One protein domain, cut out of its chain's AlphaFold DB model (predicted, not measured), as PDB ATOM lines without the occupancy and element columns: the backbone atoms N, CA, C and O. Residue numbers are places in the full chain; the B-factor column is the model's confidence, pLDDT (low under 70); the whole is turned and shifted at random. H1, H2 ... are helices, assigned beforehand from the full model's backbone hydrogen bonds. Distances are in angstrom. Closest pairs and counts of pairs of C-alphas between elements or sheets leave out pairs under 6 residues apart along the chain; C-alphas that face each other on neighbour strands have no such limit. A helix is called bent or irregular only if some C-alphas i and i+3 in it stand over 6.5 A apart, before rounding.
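What this domain is: This is residues 124 to 229 of the 357 residues of an uncharacterized protein of Tritrichomonas foetus (UniProt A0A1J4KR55). Look for a body of short helices from which the far end of the longest helix sticks out: residues 219 to 229, of which 219 to 228 belong to H6. The hairpin of H4 and H5 makes the middle of the body, with H1 and H2 packed together on one side, H6a on the other, and H3 at the edge. The printed part has 106 residues with six named helices, H1 to H6 along the chain, and no named strand: all helix. It is compact, with a radius of gyration of the C-alphas of 13.7 A and spans of 40 by 31 by 22 A.

How they stand to each other: Start at H6, residues 204 to 228, one helix by its hydrogen bonds but bent: C-alphas 212 and 215 are 6.8 A apart, and arms H6a, 204 to 212, and H6b, 215 to 228, stand at a shallow tilt of 27 degrees. H6a only just touches H4, residues 167 to 174, with 3 pairs of C-alphas within 8 A, Pro 168 and Trp 206 closest at 6.8 A. H4 touches H5, residues 182 to 192, at a steep tilt of 41 degrees, opposite ways; the closest C-alphas, of Ile 171 and Ile 184, are 6.6 A apart. H5 touches H2, residues 140 to 152, at a shallow 17 degrees, the same way, closest at the C-alphas of Asn 143 and His 183, 6.4 A. H1, residues 124 to 134, touches H2 at Phe 133 and Asn 143, C-alphas 5.7 A apart. H3, residues 155 to 165, touches no helix but is near H1 and H2. Every O i to N i+4 pair is within hydrogen-bond range in H2, H3, H4, H5, H6a and H6b; H1 has 2 of 7, beside 6 of 8 O i to N i+3 pairs.

Where its parts are: Find C-alpha 204 at (241.953, 279.291, 209.940); H6a runs 11.8 A, and H6b 20.3 A to C-alpha 228 at (249.257, 247.126, 222.781). H1 begins at (236.799, 279.524, 241.088) and is irregular, C-alphas 128 and 131 being 7.2 A apart; it spans 18.2 A, and H2 18.5 A.

The domain as a whole: The farthest C-alphas, of Glu 124 and Glu 227, are 40.8 A apart. The printed part has no cut; the link from H5 to H6 is long, 11 residues. Residues 177, 178 and 229 have pLDDT under 70.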
ATOM      1  N   GLU A 124     236.306 278.276 241.690       92.31
ATOM      2  CA  GLU A 124     236.799 279.524 241.088       92.31
ATOM      3  C   GLU A 124     238.329 279.569 240.944       92.31
ATOM      4  O   GLU A 124     238.856 280.269 240.076       92.31
ATOM      5  N   GLY A 125     239.052 278.748 241.717       94.75
ATOM      6  CA  GLY A 125     240.503 278.586 241.615       94.75
ATOM      7  C   GLY A 125     240.988 278.182 240.225       94.75
ATOM      8  O   GLY A 125     242.140 278.447 239.874       94.75
ATOM      9  N   ILE A 126     240.109 277.608 239.394       96.00
ATOM     10  CA  ILE A 126     240.421 277.287 238.001       96.00
ATOM     11  C   ILE A 126     240.919 278.514 237.232       96.00
ATOM     12  O   ILE A 126     241.842 278.391 236.434       96.00
ATOM     13  N   HIS A 127     240.389 279.710 237.501       95.69
ATOM     14  CA  HIS A 127     240.817 280.923 236.808       95.69
ATOM     15  C   HIS A 127     242.271 281.299 237.116       95.69
ATOM     16  O   HIS A 127     242.967 281.823 236.248       95.69
ATOM     17  N   THR A 128     242.736 281.017 238.329       96.75
ATOM     18  CA  THR A 128     244.119 281.276 238.742       96.75
ATOM     19  C   THR A 128     245.059 280.184 238.245       96.75
ATOM     20  O   THR A 128     246.182 280.467 237.836       96.75
ATOM     21  N   LEU A 129     244.598 278.931 238.245       97.00
ATOM     22  CA  LEU A 129     245.422 277.767 237.924       97.00
ATOM     23  C   LEU A 129     245.438 277.401 236.434       97.00
ATOM     24  O   LEU A 129     246.325 276.665 236.009       97.00
ATOM     25  N   MET A 130     244.521 277.933 235.618       96.69
ATOM     26  CA  MET A 130     244.443 277.633 234.183       96.69
ATOM     27  C   MET A 130     245.773 277.821 233.432       96.69
ATOM     28  O   MET A 130     246.122 276.945 232.640       96.69
ATOM     29  N   PRO A 131     246.570 278.886 233.667       94.50
ATOM     30  CA  PRO A 131     247.864 279.030 233.003       94.50
ATOM     31  C   PRO A 131     248.808 277.844 233.249       94.50
ATOM     32  O   PRO A 131     249.559 277.473 232.350       94.50
ATOM     33  N   ARG A 132     248.738 277.209 234.430       94.56
ATOM     34  CA  ARG A 132     249.600 276.081 234.811       94.56
ATOM     35  C   ARG A 132     249.325 274.816 233.998       94.56
ATOM     36  O   ARG A 132     250.243 274.010 233.846       94.56
ATOM     37  N   PHE A 133     248.115 274.674 233.445       95.25
ATOM     38  CA  PHE A 133     247.677 273.532 232.632       95.25
ATOM     39  C   PHE A 133     248.588 273.273 231.419       95.25
ATOM     40  O   PHE A 133     248.812 272.122 231.043       95.25
ATOM     41  N   PHE A 134     249.148 274.344 230.848       93.88
ATOM     42  CA  PHE A 134     249.993 274.316 229.648       93.88
ATOM     43  C   PHE A 134     251.501 274.346 229.951       93.88
ATOM     44  O   PHE A 134     252.312 274.337 229.033       93.88
ATOM     45  N   VAL A 135     251.901 274.380 231.226       91.62
ATOM     46  CA  VAL A 135     253.308 274.544 231.631       91.62
ATOM     47  C   VAL A 135     253.911 273.203 232.059       91.62
ATOM     48  O   VAL A 135     253.282 272.422 232.776       91.62
ATOM     49  N   LYS A 136     255.157 272.932 231.658       89.06
ATOM     50  CA  LYS A 136     255.929 271.767 232.121       89.06
ATOM     51  C   LYS A 136     256.643 272.057 233.456       89.06
ATOM     52  O   LYS A 136     257.069 273.189 233.664       89.06
ATOM     53  N   PRO A 137     256.833 271.055 234.338       90.25
ATOM     54  CA  PRO A 137     256.277 269.701 234.264       90.25
ATOM     55  C   PRO A 137     254.755 269.720 234.451       90.25
ATOM     56  O   PRO A 137     254.236 270.528 235.221       90.25
ATOM     57  N   TYR A 138     254.035 268.855 233.740       90.31
ATOM     58  CA  TYR A 138     252.578 268.779 233.863       90.31
ATOM     59  C   TYR A 138     252.178 268.053 235.148       90.31
ATOM     60  O   TYR A 138     252.792 267.052 235.508       90.31
ATOM     61  N   ILE A 139     251.122 268.529 235.805       92.44
ATOM     62  CA  ILE A 139     250.602 267.931 237.037       92.44
ATOM     63  C   ILE A 139     249.302 267.213 236.683       92.44
ATOM     64  O   ILE A 139     248.259 267.847 236.546       92.44
ATOM     65  N   THR A 140     249.364 265.892 236.511       93.69
ATOM     66  CA  THR A 140     248.255 265.075 235.984       93.69
ATOM     67  C   THR A 140     246.948 265.291 236.747       93.69
ATOM     68  O   THR A 140     245.928 265.585 236.138       93.69
ATOM     69  N   ILE A 141     246.975 265.234 238.083       94.50
ATOM     70  CA  ILE A 141     245.755 265.371 238.899       94.50
ATOM     71  C   ILE A 141     245.170 266.789 238.807       94.50
ATOM     72  O   ILE A 141     243.951 266.952 238.774       94.50
ATOM     73  N   LEU A 142     246.023 267.818 238.745       96.00
ATOM     74  CA  LEU A 142     245.572 269.196 238.546       96.00
ATOM     75  C   LEU A 142     244.925 269.354 237.166       96.00
ATOM     76  O   LEU A 142     243.838 269.916 237.060       96.00
ATOM     77  N   ASN A 143     245.585 268.844 236.125       96.06
ATOM     78  CA  ASN A 143     245.095 268.932 234.757       96.06
ATOM     79  C   ASN A 143     243.761 268.197 234.600       96.06
ATOM     80  O   ASN A 143     242.837 268.758 234.023       96.06
ATOM     81  N   GLU A 144     243.615 267.006 235.180       96.06
ATOM     82  CA  GLU A 144     242.343 266.281 235.185       96.06
ATOM     83  C   GLU A 144     241.218 267.101 235.834       96.06
ATOM     84  O   GLU A 144     240.124 267.211 235.283       96.06
ATOM     85  N   LEU A 145     241.487 267.748 236.975       96.31
ATOM     86  CA  LEU A 145     240.496 268.600 237.635       96.31
ATOM     87  C   LEU A 145     240.116 269.816 236.790       96.31
ATOM     88  O   LEU A 145     238.930 270.089 236.624       96.31
ATOM     89  N   ILE A 146     241.099 270.534 236.245       97.44
ATOM     90  CA  ILE A 146     240.852 271.686 235.368       97.44
ATOM     91  C   ILE A 146     240.028 271.246 234.151       97.44
ATOM     92  O   ILE A 146     239.018 271.872 233.834       97.44
ATOM     93  N   TYR A 147     240.411 270.142 233.509       96.88
ATOM     94  CA  TYR A 147     239.706 269.599 232.352       96.88
ATOM     95  C   TYR A 147     238.260 269.214 232.685       96.88
ATOM     96  O   TYR A 147     237.337 269.651 231.995       96.88
ATOM     97  N   SER A 148     238.041 268.465 233.771       96.25
ATOM     98  CA  SER A 148     236.695 268.101 234.227       96.25
ATOM     99  C   SER A 148     235.835 269.339 234.470       96.25
ATOM    100  O   SER A 148     234.685 269.375 234.047       96.25
ATOM    101  N   ARG A 149     236.391 270.384 235.094       95.06
ATOM    102  CA  ARG A 149     235.656 271.628 235.347       95.06
ATOM    103  C   ARG A 149     235.290 272.363 234.063       95.06
ATOM    104  O   ARG A 149     234.177 272.864 233.972       95.06
ATOM    105  N   ILE A 150     236.178 272.400 233.071       97.00
ATOM    106  CA  ILE A 150     235.886 272.989 231.754       97.00
ATOM    107  C   ILE A 150     234.736 272.242 231.061       97.00
ATOM    108  O   ILE A 150     233.897 272.873 230.418       97.00
ATOM    109  N   LYS A 151     234.664 270.913 231.198       96.06
ATOM    110  CA  LYS A 151     233.562 270.113 230.635       96.06
ATOM    111  C   LYS A 151     232.213 270.405 231.282       96.06
ATOM    112  O   LYS A 151     231.197 270.309 230.600       96.06
ATOM    113  N   ASP A 152     232.219 270.766 232.560       95.06
ATOM    114  CA  ASP A 152     231.007 271.079 233.319       95.06
ATOM    115  C   ASP A 152     230.505 272.520 233.078       95.06
ATOM    116  O   ASP A 152     229.412 272.871 233.521       95.06
ATOM    117  N   MET A 153     231.275 273.373 232.387       96.31
ATOM    118  CA  MET A 153     230.867 274.749 232.082       96.31
ATOM    119  C   MET A 153     229.772 274.796 231.014       96.31
ATOM    120  O   MET A 153     229.852 274.136 229.977       96.31
ATOM    121  N   PHE A 154     228.788 275.673 231.216       96.19
ATOM    122  CA  PHE A 154     227.818 276.002 230.173       96.19
ATOM    123  C   PHE A 154     228.499 276.714 229.002       96.19
ATOM    124  O   PHE A 154     229.393 277.533 229.214       96.19
ATOM    125  N   ASP A 155     228.011 276.496 227.779       96.00
ATOM    126  CA  ASP A 155     228.616 277.025 226.547       96.00
ATOM    127  C   ASP A 155     228.898 278.533 226.607       96.00
ATOM    128  O   ASP A 155     229.983 278.977 226.245       96.00
ATOM    129  N   ARG A 156     227.982 279.336 227.162       94.94
ATOM    130  CA  ARG A 156     228.205 280.782 227.324       94.94
ATOM    131  C   ARG A 156     229.402 281.104 228.230       94.94
ATOM    132  O   ARG A 156     230.178 281.998 227.910       94.94
ATOM    133  N   GLN A 157     229.540 280.402 229.354       96.25
ATOM    134  CA  GLN A 157     230.660 280.589 230.285       96.25
ATOM    135  C   GLN A 157     231.960 280.059 229.683       96.25
ATOM    136  O   GLN A 157     232.996 280.714 229.777       96.25
ATOM    137  N   LEU A 158     231.884 278.907 229.014       97.31
ATOM    138  CA  LEU A 158     232.999 278.286 228.318       97.31
ATOM    139  C   LEU A 158     233.580 279.218 227.246       97.31
ATOM    140  O   LEU A 158     234.794 279.379 227.195       97.31
ATOM    141  N   GLY A 159     232.741 279.886 226.449       96.88
ATOM    142  CA  GLY A 159     233.189 280.856 225.441       96.88
ATOM    143  C   GLY A 159     234.019 281.988 226.045       96.88
ATOM    144  O   GLY A 159     235.154 282.217 225.630       96.88
ATOM    145  N   SER A 160     233.511 282.627 227.104       96.94
ATOM    146  CA  SER A 160     234.252 283.674 227.824       96.94
ATOM    147  C   SER A 160     235.533 283.150 228.480       96.94
ATOM    148  O   SER A 160     236.538 283.858 228.533       96.94
ATOM    149  N   PHE A 161     235.524 281.910 228.972       97.44
ATOM    150  CA  PHE A 161     236.697 281.268 229.558       97.44
ATOM    151  C   PHE A 161     237.790 281.013 228.506       97.44
ATOM    152  O   PHE A 161     238.953 281.349 228.731       97.44
ATOM    153  N   ILE A 162     237.413 280.483 227.337       97.75
ATOM    154  CA  ILE A 162     238.303 280.251 226.189       97.75
ATOM    155  C   ILE A 162     238.982 281.551 225.761       97.75
ATOM    156  O   ILE A 162     240.201 281.574 225.589       97.75
ATOM    157  N   GLU A 163     238.204 282.625 225.632       97.00
ATOM    158  CA  GLU A 163     238.695 283.942 225.224       97.00
ATOM    159  C   GLU A 163     239.642 284.545 226.261       97.00
ATOM    160  O   GLU A 163     240.744 284.968 225.914       97.00
ATOM    161  N   LYS A 164     239.265 284.506 227.547       97.38
ATOM    162  CA  LYS A 164     240.072 285.048 228.650       97.38
ATOM    163  C   LYS A 164     241.478 284.446 228.709       97.38
ATOM    164  O   LYS A 164     242.434 285.166 228.984       97.38
ATOM    165  N   PHE A 165     241.608 283.138 228.484       97.50
ATOM    166  CA  PHE A 165     242.897 282.440 228.584       97.50
ATOM    167  C   PHE A 165     243.585 282.196 227.239       97.50
ATOM    168  O   PHE A 165     244.705 281.679 227.232       97.50
ATOM    169  N   ASN A 166     242.945 282.576 226.130       97.12
ATOM    170  CA  ASN A 166     243.366 282.260 224.767       97.12
ATOM    171  C   ASN A 166     243.751 280.777 224.615       97.12
ATOM    172  O   ASN A 166     244.861 280.422 224.213       97.12
ATOM    173  N   ILE A 167     242.826 279.904 225.027       97.25
ATOM    174  CA  ILE A 167     243.048 278.454 225.082       97.25
ATOM    175  C   ILE A 167     243.506 277.864 223.734       97.25
ATOM    176  O   ILE A 167     244.449 277.075 223.764       97.25
ATOM    177  N   PRO A 168     242.925 278.229 222.571       97.06
ATOM    178  CA  PRO A 168     243.297 277.631 221.290       97.06
ATOM    179  C   PRO A 168     244.771 277.850 220.965       97.06
ATOM    180  O   PRO A 168     245.489 276.888 220.708       97.06
ATOM    181  N   LYS A 169     245.254 279.090 221.110       96.00
ATOM    182  CA  LYS A 169     246.663 279.430 220.900       96.00
ATOM    183  C   LYS A 169     247.590 278.630 221.821       96.00
ATOM    184  O   LYS A 169     248.543 278.022 221.353       96.00
ATOM    185  N   ARG A 170     247.275 278.558 223.120       95.50
ATOM    186  CA  ARG A 170     248.090 277.802 224.093       95.50
ATOM    187  C   ARG A 170     248.122 276.302 223.812       95.50
ATOM    188  O   ARG A 170     249.129 275.652 224.091       95.50
ATOM    189  N   ILE A 171     247.027 275.741 223.295       95.50
ATOM    190  CA  ILE A 171     246.987 274.349 222.841       95.50
ATOM    191  C   ILE A 171     247.963 274.169 221.680       95.50
ATOM    192  O   ILE A 171     248.815 273.292 221.772       95.50
ATOM    193  N   ILE A 172     247.872 275.000 220.638       94.75
ATOM    194  CA  ILE A 172     248.734 274.910 219.448       94.75
ATOM    195  C   ILE A 172     250.213 274.978 219.850       94.75
ATOM    196  O   ILE A 172     250.971 274.066 219.531       94.75
ATOM    197  N   GLU A 173     250.586 275.972 220.661       93.12
ATOM    198  CA  GLU A 173     251.951 276.139 221.188       93.12
ATOM    199  C   GLU A 173     252.419 274.908 221.991       93.12
ATOM    200  O   GLU A 173     253.563 274.474 221.886       93.12
ATOM    201  N   SER A 174     251.526 274.281 222.765       90.94
ATOM    202  CA  SER A 174     251.856 273.076 223.548       90.94
ATOM    203  C   SER A 174     252.021 271.811 222.692       90.94
ATOM    204  O   SER A 174     252.502 270.789 223.187       90.94
ATOM    205  N   PHE A 175     251.569 271.835 221.436       88.75
ATOM    206  CA  PHE A 175     251.605 270.699 220.514       88.75
ATOM    207  C   PHE A 175     252.849 270.667 219.616       88.75
ATOM    208  O   PHE A 175     253.049 269.660 218.923       88.75
ATOM    209  N   GLU A 176     253.682 271.713 219.657       74.88
ATOM    210  CA  GLU A 176     254.989 271.771 218.985       74.88
ATOM    211  C   GLU A 176     255.952 270.690 219.509       74.88
ATOM    212  O   GLU A 176     256.821 270.198 218.790       74.88
ATOM    213  N   ASP A 177     255.741 270.230 220.743       66.50
ATOM    214  CA  ASP A 177     256.499 269.143 221.345       66.50
ATOM    215  C   ASP A 177     256.144 267.752 220.773       66.50
ATOM    216  O   ASP A 177     254.985 267.413 220.502       66.50
ATOM    217  N   HIS A 178     257.147 266.870 220.675       60.62
ATOM    218  CA  HIS A 178     256.955 265.472 220.255       60.62
ATOM    219  C   HIS A 178     256.115 264.639 221.244       60.62
ATOM    220  O   HIS A 178     255.513 263.641 220.846       60.62
ATOM    221  N   ILE A 179     256.057 265.038 222.521       72.88
ATOM    222  CA  ILE A 179     255.288 264.365 223.577       72.88
ATOM    223  C   ILE A 179     254.320 265.378 224.181       72.88
ATOM    224  O   ILE A 179     254.699 266.207 225.008       72.88
ATOM    225  N   VAL A 180     253.062 265.294 223.761       76.94
ATOM    226  CA  VAL A 180     251.997 266.186 224.222       76.94
ATOM    227  C   VAL A 180     251.280 265.561 225.416       76.94
ATOM    228  O   VAL A 180     251.020 264.356 225.443       76.94
ATOM    229  N   ASN A 181     250.938 266.380 226.411       86.31
ATOM    230  CA  ASN A 181     250.149 265.940 227.557       86.31
ATOM    231  C   ASN A 181     248.769 265.406 227.115       86.31
ATOM    232  O   ASN A 181     248.066 266.033 226.315       86.31
ATOM    233  N   GLY A 182     248.361 264.261 227.675       91.06
ATOM    234  CA  GLY A 182     247.090 263.610 227.345       91.06
ATOM    235  C   GLY A 182     245.869 264.508 227.562       91.06
ATOM    236  O   GLY A 182     245.014 264.573 226.684       91.06
ATOM    237  N   HIS A 183     245.836 265.278 228.654       94.69
ATOM    238  CA  HIS A 183     244.720 266.176 228.965       94.69
ATOM    239  C   HIS A 183     244.655 267.388 228.030       94.69
ATOM    240  O   HIS A 183     243.563 267.854 227.720       94.69
ATOM    241  N   ILE A 184     245.791 267.889 227.526       94.94
ATOM    242  CA  ILE A 184     245.787 268.949 226.499       94.94
ATOM    243  C   ILE A 184     245.170 268.406 225.204       94.94
ATOM    244  O   ILE A 184     244.351 269.077 224.580       94.94
ATOM    245  N   THR A 185     245.498 267.162 224.838       94.12
ATOM    246  CA  THR A 185     244.887 266.496 223.676       94.12
ATOM    247  C   THR A 185     243.383 266.304 223.864       94.12
ATOM    248  O   THR A 185     242.600 266.607 222.967       94.12
ATOM    249  N   GLU A 186     242.954 265.847 225.039       95.69
ATOM    250  CA  GLU A 186     241.535 265.664 225.366       95.69
ATOM    251  C   GLU A 186     240.760 266.985 225.397       95.69
ATOM    252  O   GLU A 186     239.616 267.036 224.936       95.69
ATOM    253  N   LEU A 187     241.385 268.061 225.881       97.06
ATOM    254  CA  LEU A 187     240.826 269.407 225.826       97.06
ATOM    255  C   LEU A 187     240.672 269.879 224.378       97.06
ATOM    256  O   LEU A 187     239.595 270.338 224.009       97.06
ATOM    257  N   ALA A 188     241.695 269.712 223.539       96.88
ATOM    258  CA  ALA A 188     241.639 270.093 222.130       96.88
ATOM    259  C   ALA A 188     240.519 269.353 221.378       96.88
ATOM    260  O   ALA A 188     239.705 269.974 220.695       96.88
ATOM    261  N   LEU A 189     240.409 268.035 221.579       96.50
ATOM    262  CA  LEU A 189     239.339 267.218 220.998       96.50
ATOM    263  C   LEU A 189     237.951 267.624 221.506       96.50
ATOM    264  O   LEU A 189     236.983 267.589 220.746       96.50
ATOM    265  N   TYR A 190     237.831 267.990 222.784       97.62
ATOM    266  CA  TYR A 190     236.580 268.486 223.356       97.62
ATOM    267  C   TYR A 190     236.165 269.825 222.734       97.62
ATOM    268  O   TYR A 190     235.018 269.969 222.313       97.62
ATOM    269  N   LEU A 191     237.094 270.777 222.619       97.31
ATOM    270  CA  LEU A 191     236.830 272.093 222.038       97.31
ATOM    271  C   LEU A 191     236.510 272.021 220.546       97.31
ATOM    272  O   LEU A 191     235.626 272.735 220.082       97.31
ATOM    273  N   ASN A 192     237.135 271.100 219.808       96.69
ATOM    274  CA  ASN A 192     236.821 270.884 218.397       96.69
ATOM    275  C   ASN A 192     235.369 270.415 218.168       96.69
ATOM    276  O   ASN A 192     234.767 270.692 217.138       96.69
ATOM    277  N   LYS A 193     234.746 269.752 219.150       96.44
ATOM    278  CA  LYS A 193     233.313 269.402 219.089       96.44
ATOM    279  C   LYS A 193     232.390 270.592 219.386       96.44
ATOM    280  O   LYS A 193     231.175 270.466 219.265       96.44
ATOM    281  N   LYS A 194     232.951 271.725 219.819       96.25
ATOM    282  CA  LYS A 194     232.252 272.919 220.313       96.25
ATOM    283  C   LYS A 194     232.773 274.204 219.653       96.25
ATOM    284  O   LYS A 194     232.789 275.259 220.279       96.25
ATOM    285  N   THR A 195     233.150 274.153 218.375       94.69
ATOM    286  CA  THR A 195     233.685 275.310 217.621       94.69
ATOM    287  C   THR A 195     232.766 276.537 217.634       94.69
ATOM    288  O   THR A 195     233.233 277.673 217.636       94.69
ATOM    289  N   ASN A 196     231.451 276.338 217.738       95.19
ATOM    290  CA  ASN A 196     230.471 277.428 217.805       95.19
ATOM    291  C   ASN A 196     230.516 278.245 219.110       95.19
ATOM    292  O   ASN A 196     229.906 279.309 219.180       95.19
ATOM    293  N   VAL A 197     231.218 277.769 220.145       96.25
ATOM    294  CA  VAL A 197     231.245 278.401 221.475       96.25
ATOM    295  C   VAL A 197     232.148 279.640 221.533       96.25
ATOM    296  O   VAL A 197     231.916 280.526 222.353       96.25
ATOM    297  N   SER A 198     233.158 279.746 220.666       96.19
ATOM    298  CA  SER A 198     234.024 280.929 220.583       96.19
ATOM    299  C   SER A 198     234.544 281.135 219.165       96.19
ATOM    300  O   SER A 198     234.872 280.179 218.468       96.19
ATOM    301  N   LYS A 199     234.705 282.401 218.761       95.75
ATOM    302  CA  LYS A 199     235.299 282.764 217.464       95.75
ATOM    303  C   LYS A 199     236.756 282.311 217.338       95.75
ATOM    304  O   LYS A 199     237.214 282.062 216.229       95.75
ATOM    305  N   LEU A 200     237.469 282.164 218.459       96.25
ATOM    306  CA  LEU A 200     238.855 281.680 218.465       96.25
ATOM    307  C   LEU A 200     238.981 280.212 218.025       96.25
ATOM    308  O   LEU A 200     240.067 279.793 217.649       96.25
ATOM    309  N   LEU A 201     237.889 279.443 218.062       96.38
ATOM    310  CA  LEU A 201     237.828 278.058 217.577       96.38
ATOM    311  C   LEU A 201     237.359 277.953 216.117       96.38
ATOM    312  O   LEU A 201     237.107 276.857 215.629       96.38
ATOM    313  N   GLN A 202     237.166 279.085 215.440       95.75
ATOM    314  CA  GLN A 202     236.720 279.161 214.042       95.75
ATOM    315  C   GLN A 202     237.776 279.829 213.154       95.75
ATOM    316  O   GLN A 202     237.506 280.145 211.997       95.75
ATOM    317  N   THR A 203     238.963 280.092 213.702       96.62
ATOM    318  CA  THR A 203     240.074 280.675 212.956       96.62
ATOM    319  C   THR A 203     240.661 279.648 211.994       96.62
ATOM    320  O   THR A 203     240.633 278.444 212.248       96.62
ATOM    321  N   GLU A 204     241.225 280.134 210.891       96.19
ATOM    322  CA  GLU A 204     241.953 279.291 209.940       96.19
ATOM    323  C   GLU A 204     243.111 278.551 210.623       96.19
ATOM    324  O   GLU A 204     243.265 277.354 210.425       96.19
ATOM    325  N   GLU A 205     243.832 279.230 211.521       95.88
ATOM    326  CA  GLU A 205     244.906 278.648 212.336       95.88
ATOM    327  C   GLU A 205     244.427 277.455 213.184       95.88
ATOM    328  O   GLU A 205     245.101 276.429 213.259       95.88
ATOM    329  N   TRP A 206     243.245 277.554 213.804       97.00
ATOM    330  CA  TRP A 206     242.684 276.444 214.575       97.00
ATOM    331  C   TRP A 206     242.276 275.275 213.675       97.00
ATOM    332  O   TRP A 206     242.558 274.126 214.007       97.00
ATOM    333  N   ASN A 207     241.637 275.558 212.537       96.19
ATOM    334  CA  ASN A 207     241.218 274.521 211.594       96.19
ATOM    335  C   ASN A 207     242.429 273.783 210.999       96.19
ATOM    336  O   ASN A 207     242.449 272.554 210.997       96.19
ATOM    337  N   ASP A 208     243.472 274.517 210.599       96.62
ATOM    338  CA  ASP A 208     244.737 273.949 210.122       96.62
ATOM    339  C   ASP A 208     245.382 273.045 211.182       96.62
ATOM    340  O   ASP A 208     245.728 271.893 210.909       96.62
ATOM    341  N   PHE A 209     245.449 273.512 212.433       96.19
ATOM    342  CA  PHE A 209     245.923 272.696 213.548       96.19
ATOM    343  C   PHE A 209     245.103 271.407 213.723       96.19
ATOM    344  O   PHE A 209     245.670 270.330 213.941       96.19
ATOM    345  N   VAL A 210     243.773 271.492 213.644       95.19
ATOM    346  CA  VAL A 210     242.884 270.336 213.823       95.19
ATOM    347  C   VAL A 210     243.110 269.287 212.736       95.19
ATOM    348  O   VAL A 210     243.249 268.095 213.054       95.19
ATOM    349  N   ASP A 211     243.166 269.723 211.483       94.44
ATOM    350  CA  ASP A 211     243.243 268.847 210.317       94.44
ATOM    351  C   ASP A 211     244.643 268.249 210.155       94.44
ATOM    352  O   ASP A 211     244.786 267.039 209.957       94.44
ATOM    353  N   ASN A 212     245.685 269.066 210.328       94.31
ATOM    354  CA  ASN A 212     247.060 268.672 210.031       94.31
ATOM    355  C   ASN A 212     247.832 268.147 211.247       94.31
ATOM    356  O   ASN A 212     248.792 267.394 211.081       94.31
ATOM    357  N   THR A 213     247.421 268.486 212.477       92.25
ATOM    358  CA  THR A 213     248.156 268.097 213.696       92.25
ATOM    359  C   THR A 213     247.329 267.246 214.653       92.25
ATOM    360  O   THR A 213     247.739 266.131 214.991       92.25
ATOM    361  N   LEU A 214     246.178 267.739 215.116       92.88
ATOM    362  CA  LEU A 214     245.408 267.088 216.180       92.88
ATOM    363  C   LEU A 214     244.847 265.733 215.737       92.88
ATOM    364  O   LEU A 214     245.047 264.725 216.422       92.88
ATOM    365  N   THR A 215     244.149 265.706 214.600       91.38
ATOM    366  CA  THR A 215     243.477 264.501 214.096       91.38
ATOM    367  C   THR A 215     244.478 263.394 213.747       91.38
ATOM    368  O   THR A 215     244.311 262.286 214.272       91.38
ATOM    369  N   PRO A 216     245.565 263.660 212.989       89.75
ATOM    370  CA  PRO A 216     246.579 262.646 212.700       89.75
ATOM    371  C   PRO A 216     247.270 262.106 213.961       89.75
ATOM    372  O   PRO A 216     247.394 260.890 214.127       89.75
ATOM    373  N   LYS A 217     247.667 262.977 214.906       86.81
ATOM    374  CA  LYS A 217     248.288 262.537 216.174       86.81
ATOM    375  C   LYS A 217     247.333 261.673 217.006       86.81
ATOM    376  O   LYS A 217     247.762 260.678 217.592       86.81
ATOM    377  N   ASN A 218     246.047 262.018 217.053       87.50
ATOM    378  CA  ASN A 218     245.050 261.237 217.783       87.50
ATOM    379  C   ASN A 218     244.797 259.862 217.138       87.50
ATOM    380  O   ASN A 218     244.715 258.866 217.854       87.50
ATOM    381  N   GLN A 219     244.741 259.779 215.804       87.56
ATOM    382  CA  GLN A 219     244.635 258.501 215.088       87.56
ATOM    383  C   GLN A 219     245.834 257.590 215.384       87.56
ATOM    384  O   GLN A 219     245.650 256.436 215.767       87.56
ATOM    385  N   LEU A 220     247.060 258.123 215.315       85.12
ATOM    386  CA  LEU A 220     248.275 257.379 215.672       85.12
ATOM    387  C   LEU A 220     248.247 256.877 217.124       85.12
ATOM    388  O   LEU A 220     248.688 255.762 217.399       85.12
ATOM    389  N   ARG A 221     247.721 257.677 218.061       82.69
ATOM    390  CA  ARG A 221     247.552 257.264 219.464       82.69
ATOM    391  C   ARG A 221     246.572 256.097 219.597       82.69
ATOM    392  O   ARG A 221     246.858 255.168 220.345       82.69
ATOM    393  N   GLN A 222     245.445 256.129 218.885       85.00
ATOM    394  CA  GLN A 222     244.453 255.048 218.913       85.00
ATOM    395  C   GLN A 222     244.999 253.746 218.321       85.00
ATOM    396  O   GLN A 222     244.797 252.690 218.912       85.00
ATOM    397  N   ILE A 223     245.746 253.820 217.214       85.44
ATOM    398  CA  ILE A 223     246.394 252.648 216.602       85.44
ATOM    399  C   ILE A 223     247.361 251.989 217.594       85.44
ATOM    400  O   ILE A 223     247.262 250.792 217.837       85.44
ATOM    401  N   LYS A 224     248.229 252.775 218.245       82.75
ATOM    402  CA  LYS A 224     249.185 252.253 219.237       82.75
ATOM    403  C   LYS A 224     248.512 251.558 220.421       82.75
ATOM    404  O   LYS A 224     249.047 250.577 220.924       82.75
ATOM    405  N   LEU A 225     247.363 252.065 220.873       81.12
ATOM    406  CA  LEU A 225     246.597 251.438 221.954       81.12
ATOM    407  C   LEU A 225     246.018 250.084 221.514       81.12
ATOM    408  O   LEU A 225     246.118 249.106 222.249       81.12
ATOM    409  N   LEU A 226     245.489 250.007 220.290       81.06
ATOM    410  CA  LEU A 226     244.977 248.758 219.723       81.06
ATOM    411  C   LEU A 226     246.084 247.715 219.521       81.06
ATOM    412  O   LEU A 226     245.854 246.531 219.748       81.06
ATOM    413  N   GLU A 227     247.288 248.140 219.135       80.25
ATOM    414  CA  GLU A 227     248.454 247.258 219.002       80.25
ATOM    415  C   GLU A 227     248.957 246.743 220.361       80.25
ATOM    416  O   GLU A 227     249.410 245.602 220.447       80.25
ATOM    417  N   SER A 228     248.852 247.543 221.431       71.25
ATOM    418  CA  SER A 228     249.257 247.126 222.781       71.25
ATOM    419  C   SER A 228     248.298 246.136 223.453       71.25
ATOM    420  O   SER A 228     248.721 245.413 224.354       71.25
ATOM    421  N   ASP A 229     247.043 246.075 223.002       60.09
ATOM    422  CA  ASP A 229     246.017 245.162 223.528       60.09
ATOM    423  C   ASP A 229     246.021 243.786 222.840       60.09
ATOM    424  O   ASP A 229     245.298 242.877 223.252       60.09
TER     425      ASP A 229